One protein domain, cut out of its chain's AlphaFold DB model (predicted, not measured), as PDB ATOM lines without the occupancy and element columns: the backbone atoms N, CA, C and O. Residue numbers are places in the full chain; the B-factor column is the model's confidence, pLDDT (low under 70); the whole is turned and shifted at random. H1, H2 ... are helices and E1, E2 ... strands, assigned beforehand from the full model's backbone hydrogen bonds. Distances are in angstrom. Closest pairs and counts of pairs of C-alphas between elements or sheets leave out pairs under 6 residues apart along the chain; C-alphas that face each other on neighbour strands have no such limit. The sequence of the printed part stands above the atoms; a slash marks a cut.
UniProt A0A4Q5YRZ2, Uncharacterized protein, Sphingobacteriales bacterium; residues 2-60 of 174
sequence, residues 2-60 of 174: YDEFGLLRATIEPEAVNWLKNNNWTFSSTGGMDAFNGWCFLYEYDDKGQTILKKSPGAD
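AT A GLANCE: This is residues 2 to 60 of the 174 residues of an uncharacterized protein of Sphingobacteriales bacterium (UniProt A0A4Q5YRZ2). A small three-stranded antiparallel sheet has a helical hairpin, H1 and H2, at one end, where E1 ends and E2 begins; the two helices run side by side, crosswise to the strands. The hairpin of E2 and E3 reaches to the other end with its turn, residues 46 to 50, so that the long axis runs from the helices along the strands to this turn. There are 59 printed residues with two named helices and three named strands, in the order E1, H1, H2, E2, E3 along the chain; the sheet's order is E1, E2, E3, and the class is mixed, helices and strands. The whole is only just compact, close to loose, with a radius of gyration of the C-alphas of 12.3 A, and only just elongated, with spans of 37 by 25 by 19 A.

HOW THE PARTS SIT: E1, residues 10 to 12, is an edge strand and the antiparallel neighbour of E2, residues 40 to 45, at 169 degrees; the closest of their C-alphas that face each other are 10 and 42, 4.5 A apart. N 11 and O 41 are within hydrogen-bond range at 2.9 A, and N 41 and O 11 at 3.0 A. A tight link leads from E1 to H1, residues 14 to 21. H1 and H2, residues 32 to 39, form a helical hairpin: they touch, at a shallow tilt of 20 degrees, opposite ways, and their closest C-alphas are those of Ala 16 and Trp 39, 5.3 A apart. In both helices every O i to N i+4 pair is within hydrogen-bond range. H2 is on the sheet at a height of 6.7 A over it, and lies over none of the strands, but only just: 2 of its 8 C-alphas fall on E2. H1 is not on the sheet, only just, with 4 pairs of C-alphas within 10 A. E2 forms a hairpin with the other edge strand, E3, residues 51 to 55, antiparallel at 166 degrees; N 42 and O 55, and N 44 and O 53, are each 2.9 A apart. The pairing is staggered: E2 pairs with E1 over residues 40 to 42 and with E3 over residues 42 to 45. E3 is apart from E1 and from H1.

IN THESE COORDINATES: E1 begins at C-alpha 10, (13.081, -41.837, 27.845). H1 is 10.7 A from first to last C-alpha and H2 10.3 A. E2 begins at C-alpha 40, (13.212, -35.525, 27.357), and is 16.3 A long. E3 is 10.5 A long and ends at C-alpha 55, (6.327, -37.336, 23.440).

THE WHOLE: The two C-alphas farthest apart are those of Asn 22 and Lys 48, 37.5 A. The printed part runs from residue 2 to 60 and has no cut. No link is long; the one from H1 to H2, ten residues, is short. The mean pLDDT of the printed part is 95.3, and no printed residue is under 70.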
ATOM      1  N   TYR A   2      15.839 -47.053  30.393       96.12
ATOM      2  CA  TYR A   2      15.153 -48.287  30.028       96.12
ATOM      3  C   TYR A   2      14.369 -48.798  31.235       96.12
ATOM      4  O   TYR A   2      14.779 -48.535  32.368       96.12
ATOM      5  N   ASP A   3      13.245 -49.466  30.997       94.00
ATOM      6  CA  ASP A   3      12.528 -50.196  32.047       94.00
ATOM      7  C   ASP A   3      13.150 -51.580  32.316       94.00
ATOM      8  O   ASP A   3      14.176 -51.945  31.737       94.00
ATOM      9  N   GLU A   4      12.529 -52.355  33.208       95.25
ATOM     10  CA  GLU A   4      12.961 -53.715  33.562       95.25
ATOM     11  C   GLU A   4      12.841 -54.728  32.410       95.25
ATOM     12  O   GLU A   4      13.533 -55.746  32.417       95.25
ATOM     13  N   PHE A   5      12.027 -54.422  31.396       93.75
ATOM     14  CA  PHE A   5      11.878 -55.214  30.175       93.75
ATOM     15  C   PHE A   5      12.860 -54.784  29.072       93.75
ATOM     16  O   PHE A   5      12.872 -55.370  27.989       93.75
ATOM     17  N   GLY A   6      13.706 -53.780  29.330       95.56
ATOM     18  CA  GLY A   6      14.684 -53.266  28.373       95.56
ATOM     19  C   GLY A   6      14.093 -52.346  27.300       95.56
ATOM     20  O   GLY A   6      14.767 -52.071  26.306       95.56
ATOM     21  N   LEU A   7      12.867 -51.843  27.478       96.44
ATOM     22  CA  LEU A   7      12.229 -50.896  26.559       96.44
ATOM     23  C   LEU A   7      12.637 -49.455  26.888       96.44
ATOM     24  O   LEU A   7      12.715 -49.054  28.051       96.44
ATOM     25  N   LEU A   8      12.915 -48.656  25.854       96.50
ATOM     26  CA  LEU A   8      13.378 -47.272  25.993       96.50
ATOM     27  C   LEU A   8      12.239 -46.366  26.477       96.50
ATOM     28  O   LEU A   8      11.418 -45.948  25.681       96.50
ATOM     29  N   ARG A   9      12.221 -45.981  27.753       96.12
ATOM     30  CA  ARG A   9      11.183 -45.093  28.314       96.12
ATOM     31  C   ARG A   9      11.459 -43.613  28.122       96.12
ATOM     32  O   ARG A   9      10.528 -42.824  27.993       96.12
ATOM     33  N   ALA A  10      12.730 -43.224  28.104       96.12
ATOM     34  CA  ALA A  10      13.081 -41.837  27.845       96.12
ATOM     35  C   ALA A  10      14.489 -41.647  27.287       96.12
ATOM     36  O   ALA A  10      15.426 -42.334  27.709       96.12
ATOM     37  N   THR A  11      14.658 -40.639  26.438       97.00
ATOM     38  CA  THR A  11      15.970 -40.130  26.018       97.00
ATOM     39  C   THR A  11      16.165 -38.743  26.610       97.00
ATOM     40  O   THR A  11      15.342 -37.860  26.392       97.00
ATOM     41  N   ILE A  12      17.248 -38.576  27.367       95.75
ATOM     42  CA  ILE A  12      17.588 -37.330  28.060       95.75
ATOM     43  C   ILE A  12      18.443 -36.478  27.116       95.75
ATOM     44  O   ILE A  12      19.507 -36.927  26.689       95.75
ATOM     45  N   GLU A  13      17.987 -35.270  26.784       96.12
ATOM     46  CA  GLU A  13      18.736 -34.345  25.924       96.12
ATOM     47  C   GLU A  13      19.852 -33.603  26.683       96.12
ATOM     48  O   GLU A  13      19.826 -33.537  27.918       96.12
ATOM     49  N   PRO A  14      20.837 -33.001  25.981       96.38
ATOM     50  CA  PRO A  14      21.936 -32.273  26.622       96.38
ATOM     51  C   PRO A  14      21.493 -31.192  27.618       96.38
ATOM     52  O   PRO A  14      22.139 -31.026  28.652       96.38
ATOM     53  N   GLU A  15      20.379 -30.499  27.364       95.19
ATOM     54  CA  GLU A  15      19.868 -29.478  28.290       95.19
ATOM     55  C   GLU A  15      19.286 -30.075  29.575       95.19
ATOM     56  O   GLU A  15      19.569 -29.579  30.668       95.19
ATOM     57  N   ALA A  16      18.585 -31.210  29.488       95.81
ATOM     58  CA  ALA A  16      18.175 -31.952  30.677       95.81
ATOM     59  C   ALA A  16      19.389 -32.407  31.498       95.81
ATOM     60  O   ALA A  16      19.376 -32.318  32.725       95.81
ATOM     61  N   VAL A  17      20.472 -32.836  30.838       96.00
ATOM     62  CA  VAL A  17      21.730 -33.189  31.516       96.00
ATOM     63  C   VAL A  17      22.342 -31.974  32.219       96.00
ATOM     64  O   VAL A  17      22.796 -32.092  33.359       96.00
ATOM     65  N   ASN A  18      22.354 -30.802  31.580       96.31
ATOM     66  CA  ASN A  18      22.847 -29.569  32.198       96.31
ATOM     67  C   ASN A  18      22.027 -29.177  33.429       96.31
ATOM     68  O   ASN A  18      22.597 -28.806  34.457       96.31
ATOM     69  N   TRP A  19      20.706 -29.315  33.361       96.25
ATOM     70  CA  TRP A  19      19.835 -29.058  34.500       96.25
ATOM     71  C   TRP A  19      20.059 -30.064  35.636       96.25
ATOM     72  O   TRP A  19      20.195 -29.657  36.791       96.25
ATOM     73  N   LEU A  20      20.195 -31.356  35.316       96.25
ATOM     74  CA  LEU A  20      20.466 -32.420  36.288       96.25
ATOM     75  C   LEU A  20      21.778 -32.200  37.050       96.25
ATOM     76  O   LEU A  20      21.809 -32.403  38.264       96.25
ATOM     77  N   LYS A  21      22.839 -31.726  36.381       96.06
ATOM     78  CA  LYS A  21      24.120 -31.384  37.036       96.06
ATOM     79  C   LYS A  21      23.945 -30.380  38.177       96.06
ATOM     80  O   LYS A  21      24.613 -30.502  39.197       96.06
ATOM     81  N   ASN A  22      23.035 -29.423  38.013       94.56
ATOM     82  CA  ASN A  22      22.746 -28.389  39.009       94.56
ATOM     83  C   ASN A  22      21.696 -28.825  40.048       94.56
ATOM     84  O   ASN A  22      21.445 -28.099  41.004       94.56
ATOM     85  N   ASN A  23      21.091 -30.005  39.873       95.56
ATOM     86  CA  ASN A  23      19.992 -30.531  40.685       95.56
ATOM     87  C   ASN A  23      20.306 -31.930  41.236       95.56
ATOM     88  O   ASN A  23      19.433 -32.790  41.307       95.56
ATOM     89  N   ASN A  24      21.565 -32.180  41.616       94.25
ATOM     90  CA  ASN A  24      22.009 -33.439  42.230       94.25
ATOM     91  C   ASN A  24      21.620 -34.698  41.431       94.25
ATOM     92  O   ASN A  24      21.335 -35.740  42.015       94.25
ATOM     93  N   TRP A  25      21.587 -34.598  40.098       94.06
ATOM     94  CA  TRP A  25      21.212 -35.689  39.195       94.06
ATOM     95  C   TRP A  25      19.826 -36.296  39.470       94.06
ATOM     96  O   TRP A  25      19.614 -37.485  39.238       94.06
ATOM     97  N   THR A  26      18.865 -35.484  39.922       93.75
ATOM     98  CA  THR A  26      17.479 -35.917  40.146       93.75
ATOM     99  C   THR A  26      16.453 -34.951  39.553       93.75
ATOM    100  O   THR A  26      16.609 -33.739  39.642       93.75
ATOM    101  N   PHE A  27      15.369 -35.494  38.986       93.81
ATOM    102  CA  PHE A  27      14.182 -34.735  38.563       93.81
ATOM    103  C   PHE A  27      13.169 -34.510  39.701       93.81
ATOM    104  O   PHE A  27      12.106 -33.942  39.475       93.81
ATOM    105  N   SER A  28      13.462 -34.961  40.925       94.62
ATOM    106  CA  SER A  28      12.550 -34.823  42.069       94.62
ATOM    107  C   SER A  28      12.571 -33.434  42.720       94.62
ATOM    108  O   SER A  28      11.748 -33.172  43.594       94.62
ATOM    109  N   SER A  29      13.504 -32.552  42.349       92.69
ATOM    110  CA  SER A  29      13.533 -31.174  42.851       92.69
ATOM    111  C   SER A  29      12.468 -30.295  42.181       92.69
ATOM    112  O   SER A  29      11.872 -30.648  41.160       92.69
ATOM    113  N   THR A  30      12.215 -29.120  42.762       94.50
ATOM    114  CA  THR A  30      11.303 -28.116  42.201       94.50
ATOM    115  C   THR A  30      11.679 -27.779  40.753       94.50
ATOM    116  O   THR A  30      12.829 -27.455  40.469       94.50
ATOM    117  N   GLY A  31      10.705 -27.847  39.838       93.19
ATOM    118  CA  GLY A  31      10.912 -27.631  38.399       93.19
ATOM    119  C   GLY A  31      11.443 -28.852  37.637       93.19
ATOM    120  O   GLY A  31      11.576 -28.804  36.417       93.19
ATOM    121  N   GLY A  32      11.711 -29.970  38.320       94.81
ATOM    122  CA  GLY A  32      12.221 -31.177  37.674       94.81
ATOM    123  C   GLY A  32      11.214 -31.859  36.756       94.81
ATOM    124  O   GLY A  32      11.610 -32.369  35.714       94.81
ATOM    125  N   MET A  33       9.915 -31.791  37.062       93.25
ATOM    126  CA  MET A  33       8.874 -32.281  36.150       93.25
ATOM    127  C   MET A  33       8.803 -31.445  34.864       93.25
ATOM    128  O   MET A  33       8.609 -32.004  33.788       93.25
ATOM    129  N   ASP A  34       9.012 -30.129  34.950       94.44
ATOM    130  CA  ASP A  34       9.055 -29.252  33.775       94.44
ATOM    131  C   ASP A  34      10.302 -29.527  32.933       94.44
ATOM    132  O   ASP A  34      10.198 -29.674  31.719       94.44
ATOM    133  N   ALA A  35      11.465 -29.693  33.571       94.62
ATOM    134  CA  ALA A  35      12.698 -30.102  32.899       94.62
ATOM    135  C   ALA A  35      12.546 -31.474  32.221       94.62
ATOM    136  O   ALA A  35      12.921 -31.652  31.062       94.62
ATOM    137  N   PHE A  36      11.943 -32.440  32.918       94.56
ATOM    138  CA  PHE A  36      11.690 -33.779  32.396       94.56
ATOM    139  C   PHE A  36      10.748 -33.743  31.189       94.56
ATOM    140  O   PHE A  36      11.040 -34.312  30.142       94.56
ATOM    141  N   ASN A  37       9.640 -33.014  31.298       93.38
ATOM    142  CA  ASN A  37       8.658 -32.877  30.229       93.38
ATOM    143  C   ASN A  37       9.128 -32.002  29.060       93.38
ATOM    144  O   ASN A  37       8.636 -32.173  27.942       93.38
ATOM    145  N   GLY A  38      10.015 -31.049  29.330       95.88
ATOM    146  CA  GLY A  38      10.491 -30.049  28.384       95.88
ATOM    147  C   GLY A  38      11.712 -30.480  27.583       95.88
ATOM    148  O   GLY A  38      11.869 -29.994  26.470       95.88
ATOM    149  N   TRP A  39      12.540 -31.390  28.111       97.12
ATOM    150  CA  TRP A  39      13.855 -31.745  27.546       97.12
ATOM    151  C   TRP A  39      14.122 -33.255  27.465       97.12
ATOM    152  O   TRP A  39      15.268 -33.688  27.330       97.12
ATOM    153  N   CYS A  40      13.087 -34.088  27.588       96.62
ATOM    154  CA  CYS A  40      13.212 -35.525  27.357       96.62
ATOM    155  C   CYS A  40      12.225 -35.988  26.287       96.62
ATOM    156  O   CYS A  40      11.060 -35.585  26.277       96.62
ATOM    157  N   PHE A  41      12.682 -36.892  25.421       97.50
ATOM    158  CA  PHE A  41      11.765 -37.732  24.655       97.50
ATOM    159  C   PHE A  41      11.204 -38.791  25.588       97.50
ATOM    160  O   PHE A  41      11.998 -39.447  26.262       97.50
ATOM    161  N   LEU A  42       9.887 -38.984  25.605       97.25
ATOM    162  CA  LEU A  42       9.224 -39.994  26.432       97.25
ATOM    163  C   LEU A  42       8.486 -41.001  25.557       97.25
ATOM    164  O   LEU A  42       7.912 -40.634  24.526       97.25
ATOM    165  N   TYR A  43       8.486 -42.253  25.999       97.62
ATOM    166  CA  TYR A  43       7.816 -43.358  25.330       97.62
ATOM    167  C   TYR A  43       7.087 -44.231  26.350       97.62
ATOM    168  O   TYR A  43       7.653 -44.613  27.380       97.62
ATOM    169  N   GLU A  44       5.854 -44.599  26.028       96.69
ATOM    170  CA  GLU A  44       5.117 -45.647  26.728       96.69
ATOM    171  C   GLU A  44       4.732 -46.743  25.751       96.69
ATOM    172  O   GLU A  44       4.523 -46.490  24.562       96.69
ATOM    173  N   TYR A  45       4.657 -47.962  26.270       96.44
ATOM    174  CA  TYR A  45       4.425 -49.169  25.497       96.44
ATOM    175  C   TYR A  45       3.254 -49.952  26.075       96.44
ATOM    176  O   TYR A  45       3.044 -49.911  27.290       96.44
ATOM    177  N   ASP A  46       2.536 -50.661  25.208       93.25
ATOM    178  CA  ASP A  46       1.596 -51.705  25.611       93.25
ATOM    179  C   ASP A  46       2.327 -52.992  26.044       93.25
ATOM    180  O   ASP A  46       3.556 -53.107  25.955       93.25
ATOM    181  N   ASP A  47       1.556 -53.997  26.460       91.88
ATOM    182  CA  ASP A  47       2.067 -55.314  26.868       91.88
ATOM    183  C   ASP A  47       2.746 -56.091  25.721       91.88
ATOM    184  O   ASP A  47       3.434 -57.085  25.956       91.88
ATOM    185  N   LYS A  48       2.567 -55.652  24.468       92.06
ATOM    186  CA  LYS A  48       3.193 -56.228  23.267       92.06
ATOM    187  C   LYS A  48       4.462 -55.469  22.852       92.06
ATOM    188  O   LYS A  48       5.082 -55.841  21.856       92.06
ATOM    189  N   GLY A  49       4.859 -54.426  23.586       93.62
ATOM    190  CA  GLY A  49       6.023 -53.593  23.277       93.62
ATOM    191  C   GLY A  49       5.796 -52.577  22.150       93.62
ATOM    192  O   GLY A  49       6.764 -52.050  21.598       93.62
ATOM    193  N   GLN A  50       4.546 -52.286  21.789       95.38
ATOM    194  CA  GLN A  50       4.169 -51.281  20.791       95.38
ATOM    195  C   GLN A  50       4.027 -49.914  21.460       95.38
ATOM    196  O   GLN A  50       3.478 -49.804  22.551       95.38
ATOM    197  N   THR A  51       4.533 -48.851  20.831       96.31
ATOM    198  CA  THR A  51       4.526 -47.508  21.432       96.31
ATOM    199  C   THR A  51       3.125 -46.898  21.419       96.31
ATOM    200  O   THR A  51       2.667 -46.465  20.366       96.31
ATOM    201  N   ILE A  52       2.472 -46.806  22.574       96.88
ATOM    202  CA  ILE A  52       1.132 -46.207  22.733       96.88
ATOM    203  C   ILE A  52       1.177 -44.700  22.999       96.88
ATOM    204  O   ILE A  52       0.214 -43.985  22.721       96.88
ATOM    205  N   LEU A  53       2.310 -44.207  23.503       97.38
ATOM    206  CA  LEU A  53       2.557 -42.788  23.724       97.38
ATOM    207  C   LEU A  53       3.969 -42.450  23.280       97.38
ATOM    208  O   LEU A  53       4.936 -43.082  23.705       97.38
ATOM    209  N   LYS A  54       4.092 -41.402  22.472       96.81
ATOM    210  CA  LYS A  54       5.372 -40.789  22.134       96.81
ATOM    211  C   LYS A  54       5.301 -39.297  22.390       96.81
ATOM    212  O   LYS A  54       4.424 -38.614  21.869       96.81
ATOM    213  N   LYS A  55       6.250 -38.765  23.148       97.25
ATOM    214  CA  LYS A  55       6.327 -37.336  23.440       97.25
ATOM    215  C   LYS A  55       7.691 -36.793  23.054       97.25
ATOM    216  O   LYS A  55       8.712 -37.317  23.492       97.25
ATOM    217  N   SER A  56       7.690 -35.731  22.257       96.06
ATOM    218  CA  SER A  56       8.886 -34.929  22.012       96.06
ATOM    219  C   SER A  56       9.059 -33.870  23.111       96.06
ATOM    220  O   SER A  56       8.055 -33.404  23.658       96.06
ATOM    221  N   PRO A  57      10.300 -33.455  23.406       96.25
ATOM    222  CA  PRO A  57      10.601 -32.348  24.310       96.25
ATOM    223  C   PRO A  57       9.716 -31.120  24.046       96.25
ATOM    224  O   PRO A  57       9.626 -30.644  22.913       96.25
ATOM    225  N   GLY A  58       9.011 -30.642  25.074       91.12
ATOM    226  CA  GLY A  58       8.177 -29.434  24.993       91.12
ATOM    227  C   GLY A  58       6.890 -29.560  24.163       91.12
ATOM    228  O   GLY A  58       6.139 -28.590  24.077       91.12
ATOM    229  N   ALA A  59       6.605 -30.729  23.583       94.00
ATOM    230  CA  ALA A  59       5.381 -30.993  22.835       94.00
ATOM    231  C   ALA A  59       4.362 -31.783  23.670       94.00
ATOM    232  O   ALA A  59       4.709 -32.513  24.602       94.00
ATOM    233  N   ASP A  60       3.088 -31.679  23.301       95.69
ATOM    234  CA  ASP A  60       2.059 -32.583  23.805       95.69
ATOM    235  C   ASP A  60       2.281 -34.013  23.265       95.69
ATOM    236  O   ASP A  60       2.748 -34.175  22.134       95.69
TER     237      ASP A  60